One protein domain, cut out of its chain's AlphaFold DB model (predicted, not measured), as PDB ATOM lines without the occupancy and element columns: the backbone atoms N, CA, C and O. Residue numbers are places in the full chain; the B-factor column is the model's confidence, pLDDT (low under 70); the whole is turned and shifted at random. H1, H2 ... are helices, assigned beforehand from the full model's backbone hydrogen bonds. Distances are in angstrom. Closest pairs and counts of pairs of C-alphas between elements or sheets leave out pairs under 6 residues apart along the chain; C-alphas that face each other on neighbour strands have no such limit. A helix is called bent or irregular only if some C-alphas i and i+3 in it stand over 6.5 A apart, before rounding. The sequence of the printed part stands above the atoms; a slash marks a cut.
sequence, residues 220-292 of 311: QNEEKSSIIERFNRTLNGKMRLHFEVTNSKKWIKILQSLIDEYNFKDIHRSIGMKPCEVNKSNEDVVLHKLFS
ATOM      1  N   GLN A 220     328.001 244.806 211.450       58.09
ATOM      2  CA  GLN A 220     328.109 243.520 210.753       58.09
ATOM      3  C   GLN A 220     329.528 243.237 210.225       58.09
ATOM      4  O   GLN A 220     329.714 242.311 209.446       58.09
ATOM      5  N   ASN A 221     330.523 244.045 210.613       62.97
ATOM      6  CA  ASN A 221     331.916 243.814 210.240       62.97
ATOM      7  C   ASN A 221     332.572 242.874 211.265       62.97
ATOM      8  O   ASN A 221     332.639 243.218 212.448       62.97
ATOM      9  N   GLU A 222     333.075 241.731 210.791       59.31
ATOM     10  CA  GLU A 222     333.801 240.721 211.576       59.31
ATOM     11  C   GLU A 222     334.979 241.329 212.354       59.31
ATOM     12  O   GLU A 222     335.217 240.987 213.511       59.31
ATOM     13  N   GLU A 223     335.660 242.326 211.784       65.25
ATOM     14  CA  GLU A 223     336.843 242.946 212.389       65.25
ATOM     15  C   GLU A 223     336.547 243.652 213.719       65.25
ATOM     16  O   GLU A 223     337.438 243.786 214.565       65.25
ATOM     17  N   LYS A 224     335.299 244.083 213.947       68.88
ATOM     18  CA  LYS A 224     334.932 244.793 215.182       68.88
ATOM     19  C   LYS A 224     334.880 243.878 216.407       68.88
ATOM     20  O   LYS A 224     334.998 244.374 217.525       68.88
ATOM     21  N   SER A 225     334.799 242.563 216.203       75.44
ATOM     22  CA  SER A 225     334.861 241.555 217.270       75.44
ATOM     23  C   SER A 225     336.292 241.119 217.609       75.44
ATOM     24  O   SER A 225     336.513 240.440 218.609       75.44
ATOM     25  N   SER A 226     337.298 241.551 216.842       81.25
ATOM     26  CA  SER A 226     338.693 241.108 217.012       81.25
ATOM     27  C   SER A 226     339.272 241.356 218.416       81.25
ATOM     28  O   SER A 226     340.106 240.582 218.899       81.25
ATOM     29  N   ILE A 227     338.824 242.415 219.102       81.56
ATOM     30  CA  ILE A 227     339.245 242.735 220.475       81.56
ATOM     31  C   ILE A 227     338.703 241.689 221.457       81.56
ATOM     32  O   ILE A 227     339.472 241.141 222.251       81.56
ATOM     33  N   ILE A 228     337.404 241.372 221.379       83.12
ATOM     34  CA  ILE A 228     336.777 240.396 222.279       83.12
ATOM     35  C   ILE A 228     337.254 238.972 221.976       83.12
ATOM     36  O   ILE A 228     337.498 238.195 222.895       83.12
ATOM     37  N   GLU A 229     337.495 238.636 220.710       83.75
ATOM     38  CA  GLU A 229     338.067 237.344 220.319       83.75
ATOM     39  C   GLU A 229     339.468 237.144 220.900       83.75
ATOM     40  O   GLU A 229     339.788 236.075 221.430       83.75
ATOM     41  N   ARG A 230     340.306 238.188 220.851       85.75
ATOM     42  CA  ARG A 230     341.639 238.162 221.459       85.75
ATOM     43  C   ARG A 230     341.551 237.943 222.966       85.75
ATOM     44  O   ARG A 230     342.301 237.117 223.481       85.75
ATOM     45  N   PHE A 231     340.646 238.649 223.643       89.19
ATOM     46  CA  PHE A 231     340.397 238.465 225.072       89.19
ATOM     47  C   PHE A 231     339.956 237.029 225.389       89.19
ATOM     48  O   PHE A 231     340.596 236.357 226.196       89.19
ATOM     49  N   ASN A 232     338.939 236.520 224.689       89.56
ATOM     50  CA  ASN A 232     338.411 235.169 224.885       89.56
ATOM     51  C   ASN A 232     339.484 234.097 224.673       89.56
ATOM     52  O   ASN A 232     339.562 233.135 225.434       89.56
ATOM     53  N   ARG A 233     340.356 234.268 223.672       89.88
ATOM     54  CA  ARG A 233     341.489 233.363 223.444       89.88
ATOM     55  C   ARG A 233     342.468 233.356 224.621       89.88
ATOM     56  O   ARG A 233     342.904 232.280 225.023       89.88
ATOM     57  N   THR A 234     342.796 234.522 225.178       89.50
ATOM     58  CA  THR A 234     343.672 234.631 226.357       89.50
ATOM     59  C   THR A 234     343.037 233.980 227.583       89.50
ATOM     60  O   THR A 234     343.679 233.152 228.231       89.50
ATOM     61  N   LEU A 235     341.771 234.293 227.868       91.31
ATOM     62  CA  LEU A 235     341.045 233.726 229.004       91.31
ATOM     63  C   LEU A 235     340.947 232.198 228.898       91.31
ATOM     64  O   LEU A 235     341.269 231.496 229.854       91.31
ATOM     65  N   ASN A 236     340.605 231.677 227.715       89.50
ATOM     66  CA  ASN A 236     340.571 230.236 227.459       89.50
ATOM     67  C   ASN A 236     341.940 229.577 227.666       89.50
ATOM     68  O   ASN A 236     342.007 228.477 228.213       89.50
ATOM     69  N   GLY A 237     343.028 230.242 227.264       91.44
ATOM     70  CA  GLY A 237     344.389 229.769 227.515       91.44
ATOM     71  C   GLY A 237     344.688 229.624 229.008       91.44
ATOM     72  O   GLY A 237     345.124 228.560 229.445       91.44
ATOM     73  N   LYS A 238     344.381 230.657 229.805       89.94
ATOM     74  CA  LYS A 238     344.572 230.616 231.264       89.94
ATOM     75  C   LYS A 238     343.680 229.562 231.933       89.94
ATOM     76  O   LYS A 238     344.154 228.781 232.753       89.94
ATOM     77  N   MET A 239     342.406 229.479 231.543       90.31
ATOM     78  CA  MET A 239     341.475 228.468 232.059       90.31
ATOM     79  C   MET A 239     341.945 227.043 231.761       90.31
ATOM     80  O   MET A 239     341.878 226.182 232.637       90.31
ATOM     81  N   ARG A 240     342.453 226.794 230.548       90.50
ATOM     82  CA  ARG A 240     342.965 225.481 230.151       90.50
ATOM     83  C   ARG A 240     344.108 225.021 231.055       90.50
ATOM     84  O   ARG A 240     344.055 223.896 231.539       90.50
ATOM     85  N   LEU A 241     345.076 225.894 231.332       87.62
ATOM     86  CA  LEU A 241     346.186 225.585 232.240       87.62
ATOM     87  C   LEU A 241     345.681 225.229 233.645       87.62
ATOM     88  O   LEU A 241     346.100 224.228 234.221       87.62
ATOM     89  N   HIS A 242     344.720 225.989 234.177       87.25
ATOM     90  CA  HIS A 242     344.111 225.667 235.471       87.25
ATOM     91  C   HIS A 242     343.400 224.312 235.475       87.25
ATOM     92  O   HIS A 242     343.496 223.578 236.459       87.25
ATOM     93  N   PHE A 243     342.687 223.966 234.403       88.38
ATOM     94  CA  PHE A 243     342.010 222.675 234.297       88.38
ATOM     95  C   PHE A 243     342.993 221.508 234.241       88.38
ATOM     96  O   PHE A 243     342.730 220.477 234.856       88.38
ATOM     97  N   GLU A 244     344.120 221.680 233.548       89.25
ATOM     98  CA  GLU A 244     345.183 220.676 233.460       89.25
ATOM     99  C   GLU A 244     345.860 220.461 234.826       89.25
ATOM    100  O   GLU A 244     346.004 219.321 235.257       89.25
ATOM    101  N   VAL A 245     346.183 221.532 235.562       90.06
ATOM    102  CA  VAL A 245     346.845 221.441 236.881       90.06
ATOM    103  C   VAL A 245     345.922 220.884 237.968       90.06
ATOM    104  O   VAL A 245     346.344 220.090 238.804       90.06
ATOM    105  N   THR A 246     344.657 221.306 237.988       85.38
ATOM    106  CA  THR A 246     343.706 220.919 239.048       85.38
ATOM    107  C   THR A 246     342.944 219.630 238.747       85.38
ATOM    108  O   THR A 246     342.204 219.149 239.607       85.38
ATOM    109  N   ASN A 247     343.070 219.098 237.525       86.19
ATOM    110  CA  ASN A 247     342.273 217.991 236.990       86.19
ATOM    111  C   ASN A 247     340.754 218.172 237.218       86.19
ATOM    112  O   ASN A 247     340.011 217.229 237.495       86.19
ATOM    113  N   SER A 248     340.279 219.420 237.155       82.06
ATOM    114  CA  SER A 248     338.904 219.802 237.476       82.06
ATOM    115  C   SER A 248     338.414 220.872 236.515       82.06
ATOM    116  O   SER A 248     339.102 221.846 236.238       82.06
ATOM    117  N   LYS A 249     337.171 220.729 236.045       83.69
ATOM    118  CA  LYS A 249     336.513 221.708 235.160       83.69
ATOM    119  C   LYS A 249     335.707 222.766 235.926       83.69
ATOM    120  O   LYS A 249     334.914 223.492 235.331       83.69
ATOM    121  N   LYS A 250     335.852 222.849 237.256       85.12
ATOM    122  CA  LYS A 250     335.144 223.841 238.082       85.12
ATOM    123  C   LYS A 250     335.789 225.219 237.913       85.12
ATOM    124  O   LYS A 250     336.764 225.533 238.585       85.12
ATOM    125  N   TRP A 251     335.221 226.048 237.041       84.69
ATOM    126  CA  TRP A 251     335.792 227.352 236.685       84.69
ATOM    127  C   TRP A 251     335.246 228.543 237.479       84.69
ATOM    128  O   TRP A 251     335.938 229.544 237.619       84.69
ATOM    129  N   ILE A 252     334.036 228.442 238.041       90.19
ATOM    130  CA  ILE A 252     333.344 229.578 238.685       90.19
ATOM    131  C   ILE A 252     334.209 230.231 239.777       90.19
ATOM    132  O   ILE A 252     334.302 231.450 239.845       90.19
ATOM    133  N   LYS A 253     334.887 229.422 240.601       87.38
ATOM    134  CA  LYS A 253     335.719 229.916 241.711       87.38
ATOM    135  C   LYS A 253     337.046 230.540 241.268       87.38
ATOM    136  O   LYS A 253     337.603 231.335 242.011       87.38
ATOM    137  N   ILE A 254     337.559 230.166 240.094       89.31
ATOM    138  CA  ILE A 254     338.853 230.652 239.587       89.31
ATOM    139  C   ILE A 254     338.694 231.815 238.606       89.31
ATOM    140  O   ILE A 254     339.666 232.517 238.351       89.31
ATOM    141  N   LEU A 255     337.488 232.039 238.070       91.25
ATOM    142  CA  LEU A 255     337.250 233.063 237.057       91.25
ATOM    143  C   LEU A 255     337.713 234.443 237.528       91.25
ATOM    144  O   LEU A 255     338.450 235.100 236.804       91.25
ATOM    145  N   GLN A 256     337.343 234.852 238.745       93.69
ATOM    146  CA  GLN A 256     337.726 236.165 239.268       93.69
ATOM    147  C   GLN A 256     339.252 236.327 239.339       93.69
ATOM    148  O   GLN A 256     339.785 237.308 238.837       93.69
ATOM    149  N   SER A 257     339.959 235.308 239.842       92.94
ATOM    150  CA  SER A 257     341.427 235.284 239.898       92.94
ATOM    151  C   SER A 257     342.069 235.464 238.518       92.94
ATOM    152  O   SER A 257     343.065 236.170 238.387       92.94
ATOM    153  N   LEU A 258     341.503 234.836 237.483       93.31
ATOM    154  CA  LEU A 258     341.999 234.949 236.109       93.31
ATOM    155  C   LEU A 258     341.756 236.334 235.502       93.31
ATOM    156  O   LEU A 258     342.597 236.835 234.755       93.31
ATOM    157  N   ILE A 259     340.615 236.948 235.816       93.31
ATOM    158  CA  ILE A 259     340.288 238.310 235.384       93.31
ATOM    159  C   ILE A 259     341.201 239.326 236.072       93.31
ATOM    160  O   ILE A 259     341.705 240.238 235.417       93.31
ATOM    161  N   ASP A 260     341.472 239.147 237.363       94.56
ATOM    162  CA  ASP A 260     342.375 240.020 238.112       94.56
ATOM    163  C   ASP A 260     343.813 239.898 237.587       94.56
ATOM    164  O   ASP A 260     344.499 240.898 237.387       94.56
ATOM    165  N   GLU A 261     344.268 238.683 237.282       94.00
ATOM    166  CA  GLU A 261     345.562 238.473 236.634       94.00
ATOM    167  C   GLU A 261     345.650 239.204 235.284       94.00
ATOM    168  O   GLU A 261     346.615 239.931 235.039       94.00
ATOM    169  N   TYR A 262     344.621 239.082 234.444       93.88
ATOM    170  CA  TYR A 262     344.559 239.774 233.157       93.88
ATOM    171  C   TYR A 262     344.597 241.302 233.303       93.88
ATOM    172  O   TYR A 262     345.330 241.976 232.585       93.88
ATOM    173  N   ASN A 263     343.835 241.862 234.243       93.56
ATOM    174  CA  ASN A 263     343.728 243.312 234.389       93.56
ATOM    175  C   ASN A 263     344.930 243.941 235.103       93.56
ATOM    176  O   ASN A 263     345.341 245.032 234.713       93.56
ATOM    177  N   PHE A 264     345.484 243.279 236.126       95.19
ATOM    178  CA  PHE A 264     346.473 243.869 237.041       95.19
ATOM    179  C   PHE A 264     347.904 243.349 236.858       95.19
ATOM    180  O   PHE A 264     348.846 243.957 237.385       95.19
ATOM    181  N   LYS A 265     348.107 242.235 236.143       93.25
ATOM    182  CA  LYS A 265     349.440 241.640 235.935       93.25
ATOM    183  C   LYS A 265     349.845 241.599 234.465       93.25
ATOM    184  O   LYS A 265     350.986 241.951 234.167       93.25
ATOM    185  N   ASP A 266     348.944 241.219 233.564       93.12
ATOM    186  CA  ASP A 266     349.282 241.065 232.148       93.12
ATOM    187  C   ASP A 266     349.547 242.420 231.467       93.12
ATOM    188  O   ASP A 266     348.729 243.338 231.496       93.12
ATOM    189  N   ILE A 267     350.689 242.531 230.780       93.06
ATOM    190  CA  ILE A 267     351.012 243.690 229.941       93.06
ATOM    191  C   ILE A 267     350.593 243.389 228.505       93.06
ATOM    192  O   ILE A 267     351.079 242.458 227.857       93.06
ATOM    193  N   HIS A 268     349.711 244.217 227.958       91.44
ATOM    194  CA  HIS A 268     349.264 244.076 226.581       91.44
ATOM    195  C   HIS A 268     350.310 244.601 225.607       91.44
ATOM    196  O   HIS A 268     350.576 245.794 225.578       91.44
ATOM    197  N   ARG A 269     350.826 243.755 224.708       87.31
ATOM    198  CA  ARG A 269     351.818 244.171 223.695       87.31
ATOM    199  C   ARG A 269     351.368 245.371 222.844       87.31
ATOM    200  O   ARG A 269     352.190 246.221 222.524       87.31
ATOM    201  N   SER A 270     350.083 245.448 222.485       84.56
ATOM    202  CA  SER A 270     349.548 246.516 221.626       84.56
ATOM    203  C   SER A 270     349.581 247.895 222.289       84.56
ATOM    204  O   SER A 270     349.955 248.864 221.641       84.56
ATOM    205  N   ILE A 271     349.244 247.984 223.578       89.00
ATOM    206  CA  ILE A 271     349.232 249.255 224.329       89.00
ATOM    207  C   ILE A 271     350.508 249.452 225.167       89.00
ATOM    208  O   ILE A 271     350.902 250.572 225.469       89.00
ATOM    209  N   GLY A 272     351.257 248.384 225.438       90.06
ATOM    210  CA  GLY A 272     352.482 248.347 226.245       90.06
ATOM    211  C   GLY A 272     352.289 248.670 227.724       90.06
ATOM    212  O   GLY A 272     353.244 249.099 228.356       90.06
ATOM    213  N   MET A 273     351.079 248.499 228.246       93.56
ATOM    214  CA  MET A 273     350.724 248.710 229.652       93.56
ATOM    215  C   MET A 273     349.653 247.696 230.066       93.56
ATOM    216  O   MET A 273     349.171 246.925 229.221       93.56
ATOM    217  N   LYS A 274     349.298 247.676 231.349       94.44
ATOM    218  CA  LYS A 274     348.235 246.807 231.864       94.44
ATOM    219  C   LYS A 274     346.855 247.384 231.532       94.44
ATOM    220  O   LYS A 274     346.709 248.606 231.485       94.44
ATOM    221  N   PRO A 275     345.817 246.550 231.344       93.69
ATOM    222  CA  PRO A 275     344.463 247.039 231.085       93.69
ATOM    223  C   PRO A 275     343.941 248.000 232.157       93.69
ATOM    224  O   PRO A 275     343.334 249.009 231.814       93.69
ATOM    225  N   CYS A 276     344.219 247.729 233.438       94.12
ATOM    226  CA  CYS A 276     343.759 248.575 234.543       94.12
ATOM    227  C   CYS A 276     344.412 249.964 234.577       94.12
ATOM    228  O   CYS A 276     343.920 250.853 235.264       94.12
ATOM    229  N   GLU A 277     345.532 250.154 233.875       93.56
ATOM    230  CA  GLU A 277     346.250 251.429 233.831       93.56
ATOM    231  C   GLU A 277     345.657 252.381 232.783       93.56
ATOM    232  O   GLU A 277     345.976 253.569 232.792       93.56
ATOM    233  N   VAL A 278     344.774 251.902 231.898       92.12
ATOM    234  CA  VAL A 278     344.129 252.721 230.861       92.12
ATOM    235  C   VAL A 278     343.031 253.589 231.478       92.12
ATOM    236  O   VAL A 278     342.100 253.089 232.106       92.12
ATOM    237  N   ASN A 279     343.127 254.903 231.287       94.44
ATOM    238  CA  ASN A 279     342.183 255.894 231.795       94.44
ATOM    239  C   ASN A 279     342.114 257.118 230.863       94.44
ATOM    240  O   ASN A 279     342.871 257.231 229.905       94.44
ATOM    241  N   LYS A 280     341.210 258.063 231.144       92.56
ATOM    242  CA  LYS A 280     341.007 259.246 230.285       92.56
ATOM    243  C   LYS A 280     342.271 260.086 230.086       92.56
ATOM    244  O   LYS A 280     342.446 260.674 229.029       92.56
ATOM    245  N   SER A 281     343.165 260.129 231.070       93.62
ATOM    246  CA  SER A 281     344.379 260.948 231.001       93.62
ATOM    247  C   SER A 281     345.448 260.365 230.073       93.62
ATOM    248  O   SER A 281     346.329 261.100 229.639       93.62
ATOM    249  N   ASN A 282     345.407 259.059 229.778       92.50
ATOM    250  CA  ASN A 282     346.350 258.401 228.863       92.50
ATOM    251  C   ASN A 282     345.701 257.892 227.567       92.50
ATOM    252  O   ASN A 282     346.363 257.215 226.775       92.50
ATOM    253  N   GLU A 283     344.438 258.253 227.333       91.38
ATOM    254  CA  GLU A 283     343.667 257.855 226.158       91.38
ATOM    255  C   GLU A 283     344.376 258.253 224.859       91.38
ATOM    256  O   GLU A 283     344.556 257.405 223.986       91.38
ATOM    257  N   ASP A 284     344.883 259.486 224.771       89.31
ATOM    258  CA  ASP A 284     345.592 259.991 223.587       89.31
ATOM    259  C   ASP A 284     346.850 259.173 223.268       89.31
ATOM    260  O   ASP A 284     347.124 258.836 222.113       89.31
ATOM    261  N   VAL A 285     347.604 258.792 224.302       89.31
ATOM    262  CA  VAL A 285     348.825 257.985 224.170       89.31
ATOM    263  C   VAL A 285     348.485 256.581 223.671       89.31
ATOM    264  O   VAL A 285     349.153 256.050 222.777       89.31
ATOM    265  N   VAL A 286     347.430 255.978 224.224       90.06
ATOM    266  CA  VAL A 286     346.944 254.652 223.826       90.06
ATOM    267  C   VAL A 286     346.413 254.678 222.393       90.06
ATOM    268  O   VAL A 286     346.787 253.821 221.589       90.06
ATOM    269  N   LEU A 287     345.601 255.679 222.048       88.44
ATOM    270  CA  LEU A 287     345.037 255.867 220.716       88.44
ATOM    271  C   LEU A 287     346.147 256.054 219.681       88.44
ATOM    272  O   LEU A 287     346.184 255.334 218.681       88.44
ATOM    273  N   HIS A 288     347.096 256.954 219.954       85.88
ATOM    274  CA  HIS A 288     348.233 257.179 219.074       85.88
ATOM    275  C   HIS A 288     349.039 255.897 218.884       85.88
ATOM    276  O   HIS A 288     349.482 255.625 217.779       85.88
ATOM    277  N   LYS A 289     349.213 255.052 219.903       86.19
ATOM    278  CA  LYS A 289     349.946 253.785 219.757       86.19
ATOM    279  C   LYS A 289     349.195 252.733 218.939       86.19
ATOM    280  O   LYS A 289     349.818 252.035 218.142       86.19
ATOM    281  N   LEU A 290     347.879 252.620 219.119       84.38
ATOM    282  CA  LEU A 290     347.037 251.656 218.399       84.38
ATOM    283  C   LEU A 290     346.824 252.037 216.930       84.38
ATOM    284  O   LEU A 290     346.792 251.159 216.071       84.38
ATOM    285  N   PHE A 291     346.697 253.335 216.653       81.81
ATOM    286  CA  PHE A 291     346.350 253.876 215.338       81.81
ATOM    287  C   PHE A 291     347.435 254.785 214.756       81.81
ATOM    288  O   PHE A 291     347.162 255.566 213.842       81.81
ATOM    289  N   SER A 292     348.669 254.688 215.266       71.19
ATOM    290  CA  SER A 292     349.841 255.372 214.712       71.19
ATOM    291  C   SER A 292     349.838 255.179 213.202       71.19
ATOM    292  O   SER A 292     349.920 254.047 212.730       71.19
TER     293      SER A 292
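Overview. This is residues 220 to 292 of the 311 residues of the protein "Integrase catalytic domain-containing protein" of Acyrthosiphon pisum (UniProt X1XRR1). What does this domain look like? A long kinked helix, H1, has H2 folded back slantwise across it, while H3 sits away from both at the far end of a looping link, residues 265 to 279. Residues 220 to 230, of which 222 to 230 belong to H1, stick out from the body. What is it made of? The printed part has 73 residues with three named helices in the order H1, H2, H3, no named strand, and the class all helix. The whole is loose, with a radius of gyration of the C-alphas of 14.9 A and spans of 44 by 30 by 17 A.

Along the chain. Where is the longest helix? H1 is residues 222 to 246, 35.3 A from C-alpha 222 at (333.801, 240.721, 211.576) to C-alpha 246 at (343.706, 220.919, 239.048). Where are the others? H2 is residues 252 to 264, 19.5 A long. H3 is residues 280 to 291, 16.8 A long, ending with C-alpha 291 at (346.350, 253.876, 215.338). Are they even? H1 has a kink of 36 degrees near residue 229. Each is irregular: C-alphas 224 and 227 of H1 are 7.1 A apart, 253 and 256 of H2 7.0 A, and 281 and 284 of H3 7.6 A.

Arrangement. How does H1 meet H2? They touch through residues 235 to 239 of H1 and 255 to 259 of H2 alone, the closest C-alphas being those of Lys 238 and Leu 258, 7.0 A apart. They run opposite ways at a steep tilt of 59 degrees. And H3? It is apart from H1 and from H2. What do the backbones show? O i to N i+4 pairs within hydrogen-bond range number 18 of 21 in H1, 7 of 9 in H2 and 6 of 8 in H3.

Size, cuts and confidence. How far does it reach? The two C-alphas farthest apart, those of Asn 247 and Asp 284, are 44.2 A apart. How are the helices joined? The printed part has no cut; the link from H1 to H2 is tight, and that from H2 to H3 is long, 15 residues. Where is confidence low? Residues 220 to 224 are under 70, and the mean pLDDT of the printed part is 87.3.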